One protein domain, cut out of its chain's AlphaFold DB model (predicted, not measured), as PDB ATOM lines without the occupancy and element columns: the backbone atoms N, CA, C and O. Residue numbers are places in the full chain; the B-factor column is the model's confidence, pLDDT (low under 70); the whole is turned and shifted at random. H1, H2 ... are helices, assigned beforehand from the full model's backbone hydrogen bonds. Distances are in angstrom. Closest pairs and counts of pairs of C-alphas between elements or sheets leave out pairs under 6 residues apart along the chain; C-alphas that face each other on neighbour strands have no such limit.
ATOM      1  N   THR A 221      18.424  22.893 176.677       75.56
ATOM      2  CA  THR A 221      19.527  23.832 176.473       75.56
ATOM      3  C   THR A 221      19.997  23.796 175.016       75.56
ATOM      4  O   THR A 221      19.904  22.775 174.331       75.56
ATOM      5  N   GLN A 222      20.531  24.918 174.530       78.62
ATOM      6  CA  GLN A 222      21.045  25.030 173.162       78.62
ATOM      7  C   GLN A 222      22.073  23.935 172.790       78.62
ATOM      8  O   GLN A 222      21.926  23.375 171.701       78.62
ATOM      9  N   PRO A 223      23.036  23.547 173.655       80.75
ATOM     10  CA  PRO A 223      23.988  22.475 173.342       80.75
ATOM     11  C   PRO A 223      23.337  21.099 173.138       80.75
ATOM     12  O   PRO A 223      23.750  20.337 172.263       80.75
ATOM     13  N   ALA A 224      22.288  20.782 173.904       78.81
ATOM     14  CA  ALA A 224      21.573  19.514 173.767       78.81
ATOM     15  C   ALA A 224      20.817  19.440 172.429       78.81
ATOM     16  O   ALA A 224      20.836  18.412 171.754       78.81
ATOM     17  N   ILE A 225      20.207  20.551 171.999       82.81
ATOM     18  CA  ILE A 225      19.537  20.634 170.693       82.81
ATOM     19  C   ILE A 225      20.559  20.539 169.550       82.81
ATOM     20  O   ILE A 225      20.308  19.838 168.574       82.81
ATOM     21  N   GLN A 226      21.723  21.185 169.669       85.19
ATOM     22  CA  GLN A 226      22.799  21.076 168.673       85.19
ATOM     23  C   GLN A 226      23.304  19.635 168.526       85.19
ATOM     24  O   GLN A 226      23.455  19.153 167.406       85.19
ATOM     25  N   SER A 227      23.495  18.930 169.644       84.50
ATOM     26  CA  SER A 227      23.925  17.524 169.648       84.50
ATOM     27  C   SER A 227      22.885  16.612 168.988       84.50
ATOM     28  O   SER A 227      23.224  15.790 168.136       84.50
ATOM     29  N   LEU A 228      21.599  16.826 169.295       88.00
ATOM     30  CA  LEU A 228      20.483  16.134 168.644       88.00
ATOM     31  C   LEU A 228      20.461  16.383 167.127       88.00
ATOM     32  O   LEU A 228      20.316  15.445 166.346       88.00
ATOM     33  N   VAL A 229      20.618  17.638 166.698       89.38
ATOM     34  CA  VAL A 229      20.634  18.015 165.275       89.38
ATOM     35  C   VAL A 229      21.845  17.418 164.553       89.38
ATOM     36  O   VAL A 229      21.710  16.989 163.406       89.38
ATOM     37  N   ALA A 230      23.005  17.328 165.208       89.75
ATOM     38  CA  ALA A 230      24.190  16.685 164.649       89.75
ATOM     39  C   ALA A 230      23.986  15.177 164.443       89.75
ATOM     40  O   ALA A 230      24.200  14.676 163.334       89.75
ATOM     41  N   ALA A 231      23.485  14.469 165.462       91.88
ATOM     42  CA  ALA A 231      23.140  13.052 165.351       91.88
ATOM     43  C   ALA A 231      22.076  12.816 164.266       91.88
ATOM     44  O   ALA A 231      22.220  11.929 163.425       91.88
ATOM     45  N   TYR A 232      21.052  13.667 164.208       92.25
ATOM     46  CA  TYR A 232      20.033  13.588 163.171       92.25
ATOM     47  C   TYR A 232      20.589  13.833 161.763       92.25
ATOM     48  O   TYR A 232      20.247  13.113 160.827       92.25
ATOM     49  N   THR A 233      21.488  14.803 161.601       92.00
ATOM     50  CA  THR A 233      22.135  15.093 160.313       92.00
ATOM     51  C   THR A 233      22.960  13.904 159.825       92.00
ATOM     52  O   THR A 233      22.866  13.515 158.660       92.00
ATOM     53  N   ALA A 234      23.725  13.274 160.720       93.81
ATOM     54  CA  ALA A 234      24.433  12.037 160.414       93.81
ATOM     55  C   ALA A 234      23.458  10.899 160.053       93.81
ATOM     56  O   ALA A 234      23.674  10.194 159.067       93.81
ATOM     57  N   ASN A 235      22.353  10.751 160.792       94.75
ATOM     58  CA  ASN A 235      21.320   9.763 160.485       94.75
ATOM     59  C   ASN A 235      20.699   9.975 159.093       94.75
ATOM     60  O   ASN A 235      20.560   9.001 158.359       94.75
ATOM     61  N   LEU A 236      20.396  11.220 158.704       93.00
ATOM     62  CA  LEU A 236      19.877  11.560 157.375       93.00
ATOM     63  C   LEU A 236      20.807  11.073 156.261       93.00
ATOM     64  O   LEU A 236      20.360  10.376 155.349       93.00
ATOM     65  N   VAL A 237      22.109  11.351 156.379       93.44
ATOM     66  CA  VAL A 237      23.111  10.862 155.422       93.44
ATOM     67  C   VAL A 237      23.111   9.333 155.365       93.44
ATOM     68  O   VAL A 237      23.072   8.767 154.271       93.44
ATOM     69  N   LEU A 238      23.093   8.661 156.521       94.06
ATOM     70  CA  LEU A 238      23.090   7.195 156.627       94.06
ATOM     71  C   LEU A 238      21.855   6.544 155.994       94.06
ATOM     72  O   LEU A 238      21.977   5.486 155.383       94.06
ATOM     73  N   VAL A 239      20.682   7.178 156.076       91.81
ATOM     74  CA  VAL A 239      19.472   6.701 155.380       91.81
ATOM     75  C   VAL A 239      19.389   7.159 153.918       91.81
ATOM     76  O   VAL A 239      18.451   6.791 153.216       91.81
ATOM     77  N   GLY A 240      20.367   7.933 153.433       84.25
ATOM     78  CA  GLY A 240      20.423   8.434 152.055       84.25
ATOM     79  C   GLY A 240      19.521   9.642 151.780       84.25
ATOM     80  O   GLY A 240      19.292   9.989 150.620       84.25
ATOM     81  N   LEU A 241      19.013  10.302 152.822       77.38
ATOM     82  CA  LEU A 241      18.217  11.521 152.716       77.38
ATOM     83  C   LEU A 241      19.116  12.748 152.887       77.38
ATOM     84  O   LEU A 241      19.983  12.801 153.752       77.38
ATOM     85  N   THR A 242      18.911  13.765 152.053       68.38
ATOM     86  CA  THR A 242      19.734  14.994 152.092       68.38
ATOM     87  C   THR A 242      18.921  16.270 152.277       68.38
ATOM     88  O   THR A 242      19.479  17.363 152.319       68.38
ATOM     89  N   LYS A 243      17.595  16.139 152.373       69.69
ATOM     90  CA  LYS A 243      16.656  17.231 152.615       69.69
ATOM     91  C   LYS A 243      15.600  16.739 153.586       69.69
ATOM     92  O   LYS A 243      15.029  15.677 153.360       69.69
ATOM     93  N   ASP A 244      15.349  17.520 154.626       80.56
ATOM     94  CA  ASP A 244      14.315  17.233 155.611       80.56
ATOM     95  C   ASP A 244      13.800  18.534 156.238       80.56
ATOM     96  O   ASP A 244      14.573  19.461 156.503       80.56
ATOM     97  N   ALA A 245      12.488  18.612 156.462       79.56
ATOM     98  CA  ALA A 245      11.838  19.813 156.978       79.56
ATOM     99  C   ALA A 245      12.274  20.152 158.415       79.56
ATOM    100  O   ALA A 245      12.315  21.330 158.777       79.56
ATOM    101  N   ASN A 246      12.663  19.159 159.225       81.56
ATOM    102  CA  ASN A 246      13.107  19.409 160.595       81.56
ATOM    103  C   ASN A 246      14.454  20.140 160.624       81.56
ATOM    104  O   ASN A 246      14.628  21.042 161.437       81.56
ATOM    105  N   LEU A 247      15.380  19.850 159.703       79.50
ATOM    106  CA  LEU A 247      16.639  20.606 159.629       79.50
ATOM    107  C   LEU A 247      16.409  22.087 159.309       79.50
ATOM    108  O   LEU A 247      17.121  22.941 159.831       79.50
ATOM    109  N   LEU A 248      15.397  22.404 158.496       77.25
ATOM    110  CA  LEU A 248      15.013  23.791 158.220       77.25
ATOM    111  C   LEU A 248      14.402  24.453 159.461       77.25
ATOM    112  O   LEU A 248      14.789  25.564 159.817       77.25
ATOM    113  N   LYS A 249      13.496  23.749 160.156       79.19
ATOM    114  CA  LYS A 249      12.856  24.224 161.396       79.19
ATOM    115  C   LYS A 249      13.878  24.517 162.498       79.19
ATOM    116  O   LYS A 249      13.742  25.507 163.211       79.19
ATOM    117  N   TYR A 250      14.909  23.685 162.619       78.94
ATOM    118  CA  TYR A 250      15.977  23.821 163.612       78.94
ATOM    119  C   TYR A 250      17.252  24.452 163.035       78.94
ATOM    120  O   TYR A 250      18.319  24.315 163.629       78.94
ATOM    121  N   GLY A 251      17.153  25.187 161.917       73.69
ATOM    122  CA  GLY A 251      18.298  25.750 161.190       73.69
ATOM    123  C   GLY A 251      19.265  26.567 162.055       73.69
ATOM    124  O   GLY A 251      20.474  26.488 161.864       73.69
ATOM    125  N   GLY A 252      18.758  27.277 163.071       78.31
ATOM    126  CA  GLY A 252      19.583  28.034 164.025       78.31
ATOM    127  C   GLY A 252      20.485  27.180 164.932       78.31
ATOM    128  O   GLY A 252      21.388  27.712 165.572       78.31
ATOM    129  N   TYR A 253      20.260  25.865 164.982       83.19
ATOM    130  CA  TYR A 253      21.041  24.896 165.753       83.19
ATOM    131  C   TYR A 253      21.904  23.988 164.866       83.19
ATOM    132  O   TYR A 253      22.635  23.147 165.386       83.19
ATOM    133  N   VAL A 254      21.842  24.144 163.541       84.31
ATOM    134  CA  VAL A 254      22.666  23.370 162.609       84.31
ATOM    135  C   VAL A 254      24.084  23.937 162.622       84.31
ATOM    136  O   VAL A 254      24.307  25.099 162.283       84.31
ATOM    137  N   SER A 255      25.061  23.120 163.020       85.88
ATOM    138  CA  SER A 255      26.463  23.542 163.034       85.88
ATOM    139  C   SER A 255      27.042  23.629 161.611       85.88
ATOM    140  O   SER A 255      26.583  22.919 160.707       85.88
ATOM    141  N   PRO A 256      28.100  24.431 161.386       86.94
ATOM    142  CA  PRO A 256      28.801  24.459 160.101       86.94
ATOM    143  C   PRO A 256      29.290  23.076 159.648       86.94
ATOM    144  O   PRO A 256      29.247  22.773 158.456       86.94
ATOM    145  N   ALA A 257      29.691  22.212 160.589       87.75
ATOM    146  CA  ALA A 257      30.089  20.836 160.303       87.75
ATOM    147  C   ALA A 257      28.922  19.999 159.750       87.75
ATOM    148  O   ALA A 257      29.102  19.272 158.776       87.75
ATOM    149  N   CYS A 258      27.710  20.151 160.294       88.88
ATOM    150  CA  CYS A 258      26.511  19.485 159.774       88.88
ATOM    151  C   CYS A 258      26.193  19.930 158.338       88.88
ATOM    152  O   CYS A 258      25.950  19.096 157.463       88.88
ATOM    153  N   CYS A 259      26.266  21.238 158.068       87.62
ATOM    154  CA  CYS A 259      26.096  21.780 156.717       87.62
ATOM    155  C   CYS A 259      27.151  21.231 155.748       87.62
ATOM    156  O   CYS A 259      26.810  20.791 154.649       87.62
ATOM    157  N   GLN A 260      28.423  21.215 156.161       90.12
ATOM    158  CA  GLN A 260      29.519  20.694 155.347       90.12
ATOM    159  C   GLN A 260      29.366  19.191 155.079       90.12
ATOM    160  O   GLN A 260      29.661  18.743 153.969       90.12
ATOM    161  N   LEU A 261      28.861  18.415 156.044       91.56
ATOM    162  CA  LEU A 261      28.593  16.986 155.877       91.56
ATOM    163  C   LEU A 261      27.550  16.753 154.776       91.56
ATOM    164  O   LEU A 261      27.797  15.988 153.844       91.56
ATOM    165  N   ILE A 262      26.414  17.459 154.835       89.38
ATOM    166  CA  ILE A 262      25.353  17.361 153.820       89.38
ATOM    167  C   ILE A 262      25.869  17.823 152.456       89.38
ATOM    168  O   ILE A 262      25.669  17.136 151.455       89.38
ATOM    169  N   GLN A 263      26.545  18.974 152.403       87.69
ATOM    170  CA  GLN A 263      27.034  19.553 151.154       87.69
ATOM    171  C   GLN A 263      28.062  18.646 150.477       87.69
ATOM    172  O   GLN A 263      27.951  18.374 149.279       87.69
ATOM    173  N   SER A 264      29.057  18.168 151.225       88.12
ATOM    174  CA  SER A 264      30.076  17.263 150.691       88.12
ATOM    175  C   SER A 264      29.463  15.938 150.237       88.12
ATOM    176  O   SER A 264      29.834  15.461 149.168       88.12
ATOM    177  N   TYR A 265      28.465  15.401 150.950       90.31
ATOM    178  CA  TYR A 265      27.699  14.223 150.520       90.31
ATOM    179  C   TYR A 265      26.914  14.453 149.222       90.31
ATOM    180  O   TYR A 265      27.022  13.666 148.283       90.31
ATOM    181  N   GLN A 266      26.171  15.559 149.116       86.50
ATOM    182  CA  GLN A 266      25.403  15.906 147.912       86.50
ATOM    183  C   GLN A 266      26.301  16.115 146.686       86.50
ATOM    184  O   GLN A 266      25.937  15.721 145.579       86.50
ATOM    185  N   THR A 267      27.468  16.723 146.886       83.56
ATOM    186  CA  THR A 267      28.445  17.011 145.824       83.56
ATOM    187  C   THR A 267      29.457  15.889 145.597       83.56
ATOM    188  O   THR A 267      30.327  16.036 144.745       83.56
ATOM    189  N   CYS A 268      29.331  14.767 146.319       85.62
ATOM    190  CA  CYS A 268      30.213  13.602 146.229       85.62
ATOM    191  C   CYS A 268      31.703  13.949 146.396       85.62
ATOM    192  O   CYS A 268      32.537  13.559 145.586       85.62
ATOM    193  N   GLN A 269      32.036  14.690 147.458       84.19
ATOM    194  CA  GLN A 269      33.404  15.091 147.807       84.19
ATOM    195  C   GLN A 269      33.974  14.204 148.932       84.19
ATOM    196  O   GLN A 269      33.903  14.590 150.103       84.19
ATOM    197  N   PRO A 270      34.557  13.025 148.634       85.69
ATOM    198  CA  PRO A 270      34.926  12.034 149.651       85.69
ATOM    199  C   PRO A 270      35.977  12.535 150.649       85.69
ATOM    200  O   PRO A 270      35.884  12.229 151.838       85.69
ATOM    201  N   THR A 271      36.945  13.343 150.203       86.94
ATOM    202  CA  THR A 271      38.000  13.893 151.069       86.94
ATOM    203  C   THR A 271      37.443  14.910 152.061       86.94
ATOM    204  O   THR A 271      37.673  14.777 153.261       86.94
ATOM    205  N   SER A 272      36.663  15.893 151.583       87.06
ATOM    206  CA  SER A 272      36.019  16.875 152.471       87.06
ATOM    207  C   SER A 272      35.039  16.191 153.417       87.06
ATOM    208  O   SER A 272      34.999  16.537 154.591       87.06
ATOM    209  N   PHE A 273      34.271  15.220 152.922       91.38
ATOM    210  CA  PHE A 273      33.321  14.474 153.738       91.38
ATOM    211  C   PHE A 273      34.027  13.704 154.852       91.38
ATOM    212  O   PHE A 273      33.632  13.804 156.007       91.38
ATOM    213  N   SER A 274      35.113  12.993 154.534       91.31
ATOM    214  CA  SER A 274      35.878  12.230 155.529       91.31
ATOM    215  C   SER A 274      36.455  13.132 156.619       91.31
ATOM    216  O   SER A 274      36.318  12.809 157.793       91.31
ATOM    217  N   GLN A 275      37.009  14.291 156.247       91.19
ATOM    218  CA  GLN A 275      37.504  15.282 157.210       91.19
ATOM    219  C   GLN A 275      36.390  15.813 158.120       91.19
ATOM    220  O   GLN A 275      36.608  16.003 159.313       91.19
ATOM    221  N   THR A 276      35.195  16.062 157.577       92.75
ATOM    222  CA  THR A 276      34.044  16.493 158.379       92.75
ATOM    223  C   THR A 276      33.550  15.385 159.310       92.75
ATOM    224  O   THR A 276      33.224  15.670 160.457       92.75
ATOM    225  N   VAL A 277      33.529  14.128 158.855       92.88
ATOM    226  CA  VAL A 277      33.187  12.969 159.696       92.88
ATOM    227  C   VAL A 277      34.162  12.828 160.863       92.88
ATOM    228  O   VAL A 277      33.718  12.592 161.982       92.88
ATOM    229  N   ASP A 278      35.463  13.003 160.623       89.50
ATOM    230  CA  ASP A 278      36.480  12.902 161.675       89.50
ATOM    231  C   ASP A 278      36.305  14.007 162.731       89.50
ATOM    232  O   ASP A 278      36.298  13.714 163.923       89.50
ATOM    233  N   LYS A 279      36.018  15.248 162.311       87.56
ATOM    234  CA  LYS A 279      35.672  16.345 163.238       87.56
ATOM    235  C   LYS A 279      34.409  16.051 164.051       87.56
ATOM    236  O   LYS A 279      34.390  16.241 165.261       87.56
ATOM    237  N   LEU A 280      33.353  15.550 163.406       86.50
ATOM    238  CA  LEU A 280      32.115  15.183 164.103       86.50
ATOM    239  C   LEU A 280      32.334  14.053 165.117       86.50
ATOM    240  O   LEU A 280      31.657  14.032 166.143       86.50
ATOM    241  N   ALA A 281      33.264  13.134 164.851       86.06
ATOM    242  CA  ALA A 281      33.625  12.069 165.784       86.06
ATOM    243  C   ALA A 281      34.336  12.596 167.038       86.06
ATOM    244  O   ALA A 281      34.138  12.050 168.123       86.06
ATOM    245  N   GLU A 282      35.120  13.666 166.904       80.88
ATOM    246  CA  GLU A 282      35.749  14.355 168.035       80.88
ATOM    247  C   GLU A 282      34.722  15.138 168.869       80.88
ATOM    248  O   GLU A 282      34.832  15.176 170.092       80.88
ATOM    249  N   GLU A 283      33.704  15.715 168.225       76.62
ATOM    250  CA  GLU A 283      32.699  16.573 168.871       76.62
ATOM    251  C   GLU A 283      31.493  15.800 169.448       76.62
ATOM    252  O   GLU A 283      30.845  16.274 170.381       76.62
ATOM    253  N   THR A 284      31.172  14.611 168.922       76.44
ATOM    254  CA  THR A 284      29.932  13.880 169.256       76.44
ATOM    255  C   THR A 284      30.214  12.609 170.059       76.44
ATOM    256  O   THR A 284      30.227  11.500 169.524       76.44
ATOM    257  N   HIS A 285      30.395  12.747 171.374       75.81
ATOM    258  CA  HIS A 285      30.777  11.632 172.258       75.81
ATOM    259  C   HIS A 285      29.693  10.554 172.475       75.81
ATOM    260  O   HIS A 285      29.991   9.480 173.001       75.81
ATOM    261  N   GLU A 286      28.441  10.816 172.094       82.44
ATOM    262  CA  GLU A 286      27.327   9.870 172.270       82.44
ATOM    263  C   GLU A 286      27.229   8.813 171.157       82.44
ATOM    264  O   GLU A 286      26.616   7.757 171.348       82.44
ATOM    265  N   LEU A 287      27.844   9.070 170.000       88.38
ATOM    266  CA  LEU A 287      27.836   8.149 168.867       88.38
ATOM    267  C   LEU A 287      29.016   7.177 168.938       88.38
ATOM    268  O   LEU A 287      30.158   7.562 169.189       88.38
ATOM    269  N   VAL A 288      28.755   5.897 168.678       91.81
ATOM    270  CA  VAL A 288      29.819   4.883 168.632       91.81
ATOM    271  C   VAL A 288      30.643   5.003 167.351       91.81
ATOM    272  O   VAL A 288      30.124   5.341 166.288       91.81
ATOM    273  N   THR A 289      31.927   4.628 167.413       91.31
ATOM    274  CA  THR A 289      32.875   4.701 166.281       91.31
ATOM    275  C   THR A 289      32.346   4.065 164.993       91.31
ATOM    276  O   THR A 289      32.663   4.518 163.893       91.31
ATOM    277  N   GLN A 290      31.526   3.019 165.120       93.50
ATOM    278  CA  GLN A 290      30.939   2.317 163.985       93.50
ATOM    279  C   GLN A 290      30.060   3.232 163.116       93.50
ATOM    280  O   GLN A 290      30.185   3.190 161.898       93.50
ATOM    281  N   VAL A 291      29.294   4.151 163.716       94.81
ATOM    282  CA  VAL A 291      28.442   5.110 162.988       94.81
ATOM    283  C   VAL A 291      29.260   5.968 162.018       94.81
ATOM    284  O   VAL A 291      28.856   6.194 160.879       94.81
ATOM    285  N   PHE A 292      30.448   6.411 162.432       94.44
ATOM    286  CA  PHE A 292      31.330   7.225 161.591       94.44
ATOM    287  C   PHE A 292      31.970   6.416 160.454       94.44
ATOM    288  O   PHE A 292      32.171   6.938 159.354       94.44
ATOM    289  N   ARG A 293      32.246   5.124 160.673       92.88
ATOM    290  CA  ARG A 293      32.668   4.214 159.592       92.88
ATOM    291  C   ARG A 293      31.542   3.990 158.590       92.88
ATOM    292  O   ARG A 293      31.786   4.006 157.382       92.88
ATOM    293  N   ASP A 294      30.318   3.840 159.080       94.56
ATOM    294  CA  ASP A 294      29.141   3.646 158.238       94.56
ATOM    295  C   ASP A 294      28.829   4.910 157.422       94.56
ATOM    296  O   ASP A 294      28.504   4.800 156.243       94.56
ATOM    297  N   LEU A 295      29.077   6.114 157.958       95.00
ATOM    298  CA  LEU A 295      29.008   7.368 157.191       95.00
ATOM    299  C   LEU A 295      29.986   7.374 156.008       95.00
ATOM    300  O   LEU A 295      29.597   7.682 154.879       95.00
ATOM    301  N   LYS A 296      31.255   7.012 156.238       93.56
ATOM    302  CA  LYS A 296      32.267   6.924 155.166       93.56
ATOM    303  C   LYS A 296      31.882   5.865 154.126       93.56
ATOM    304  O   LYS A 296      31.999   6.107 152.924       93.56
ATOM    305  N   THR A 297      31.353   4.731 154.578       92.69
ATOM    306  CA  THR A 297      30.826   3.665 153.711       92.69
ATOM    307  C   THR A 297      29.639   4.152 152.878       92.69
ATOM    308  O   THR A 297      29.535   3.840 151.692       92.69
ATOM    309  N   GLN A 298      28.774   4.985 153.449       93.38
ATOM    310  CA  GLN A 298      27.622   5.546 152.754       93.38
ATOM    311  C   GLN A 298      28.018   6.558 151.670       93.38
ATOM    312  O   GLN A 298      27.400   6.594 150.605       93.38
ATOM    313  N   MET A 299      29.082   7.340 151.883       92.19
ATOM    314  CA  MET A 299      29.669   8.179 150.831       92.19
ATOM    315  C   MET A 299      30.202   7.333 149.665       92.19
ATOM    316  O   MET A 299      29.881   7.610 148.509       92.19
ATOM    317  N   ARG A 300      30.955   6.262 149.954       91.12
ATOM    318  CA  ARG A 300      31.432   5.317 148.923       91.12
ATOM    319  C   ARG A 300      30.271   4.715 148.132       91.12
ATOM    320  O   ARG A 300      30.267   4.742 146.904       91.12
ATOM    321  N   THR A 301      29.244   4.264 148.849       90.62
ATOM    322  CA  THR A 301      28.001   3.726 148.283       90.62
ATOM    323  C   THR A 301      27.345   4.720 147.330       90.62
ATOM    324  O   THR A 301      26.975   4.357 146.215       90.62
ATOM    325  N   ARG A 302      27.260   5.995 147.723       88.94
ATOM    326  CA  ARG A 302      26.681   7.054 146.892       88.94
ATOM    327  C   ARG A 302      27.475   7.300 145.608       88.94
ATOM    328  O   ARG A 302      26.869   7.427 144.545       88.94
ATOM    329  N   ILE A 303      28.806   7.344 145.696       88.88
ATOM    330  CA  ILE A 303      29.698   7.517 144.538       88.88
ATOM    331  C   ILE A 303      29.515   6.362 143.551       88.88
ATOM    332  O   ILE A 303      29.361   6.599 142.352       88.88
ATOM    333  N   LEU A 304      29.484   5.125 144.049       88.88
ATOM    334  CA  LEU A 304      29.285   3.937 143.221       88.88
ATOM    335  C   LEU A 304      27.904   3.924 142.565       88.88
ATOM    336  O   LEU A 304      27.814   3.679 141.367       88.88
ATOM    337  N   GLN A 305      26.839   4.245 143.303       86.56
ATOM    338  CA  GLN A 305      25.495   4.361 142.732       86.56
ATOM    339  C   GLN A 305      25.466   5.348 141.564       86.56
ATOM    340  O   GLN A 305      25.072   4.966 140.470       86.56
ATOM    341  N   LEU A 306      25.938   6.581 141.766       84.88
ATOM    342  CA  LEU A 306      25.896   7.624 140.736       84.88
ATOM    343  C   LEU A 306      26.810   7.335 139.542       84.88
ATOM    344  O   LEU A 306      26.466   7.659 138.409       84.88
ATOM    345  N   SER A 307      27.973   6.729 139.785       84.06
ATOM    346  CA  SER A 307      28.923   6.412 138.715       84.06
ATOM    347  C   SER A 307      28.455   5.233 137.864       84.06
ATOM    348  O   SER A 307      28.781   5.168 136.682       84.06
ATOM    349  N   LEU A 308      27.708   4.294 138.454       86.00
ATOM    350  CA  LEU A 308      27.271   3.067 137.790       86.00
ATOM    351  C   LEU A 308      25.836   3.148 137.250       86.00
ATOM    352  O   LEU A 308      25.517   2.420 136.315       86.00
ATOM    353  N   GLU A 309      24.998   4.051 137.772       82.56
ATOM    354  CA  GLU A 309      23.605   4.282 137.346       82.56
ATOM    355  C   GLU A 309      23.407   4.401 135.818       82.56
ATOM    356  O   GLU A 309      22.429   3.843 135.312       82.56
ATOM    357  N   PRO A 310      24.300   5.054 135.043       81.31
ATOM    358  CA  PRO A 310      24.137   5.160 133.593       81.31
ATOM    359  C   PRO A 310      24.313   3.842 132.826       81.31
ATOM    360  O   PRO A 310      23.981   3.787 131.640       81.31
TER     361      PRO A 310
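What this domain is: This is residues 221 to 310 of the 394 residues of an uncharacterized protein of Ogataea polymorpha (UniProt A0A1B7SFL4). Four helices, H1, H3, H4 and H5, form a bundle in which H4 runs against the other three; H1 and H5 overlap only in part and reach toward opposite ends of the long axis. Short H2 lies to one side, between H1 and H3 in the chain. The 90 printed residues, with five named helices and no named strand, are all helix in class and compact, with a radius of gyration of the C-alphas of 12.8 A and spans of 46 by 27 by 19 A.

Where its parts are: H1, residues 222 to 238, begins at C-alpha 222 (21.045, 25.030, 173.162) and is 24.4 A long. H2 is residues 245 to 249, H3 256 to 266, and H4 270 to 283, 19.9 A. H5, residues 289 to 308, 29.1 A, ends at C-alpha 308 (27.271, 3.067, 137.790).

How they stand to each other: H1 touches H3 with residues 230 to 237 alone, closest C-alphas Ala 230 and Cys 258, 6.1 A, at a shallow tilt of 11 degrees, the same way. The hairpin H4 and H5 touches at Val 277 and Phe 292, closest C-alphas 6.3 A apart, at 17 degrees, a shallow tilt. In each helix every O i to N i+4 pair is within hydrogen-bond range.

The domain as a whole: C-alphas 221 and 310, the farthest apart, are 47.0 A apart. The printed part has no cut and no long link; residues 242 to 243 have pLDDT under 70.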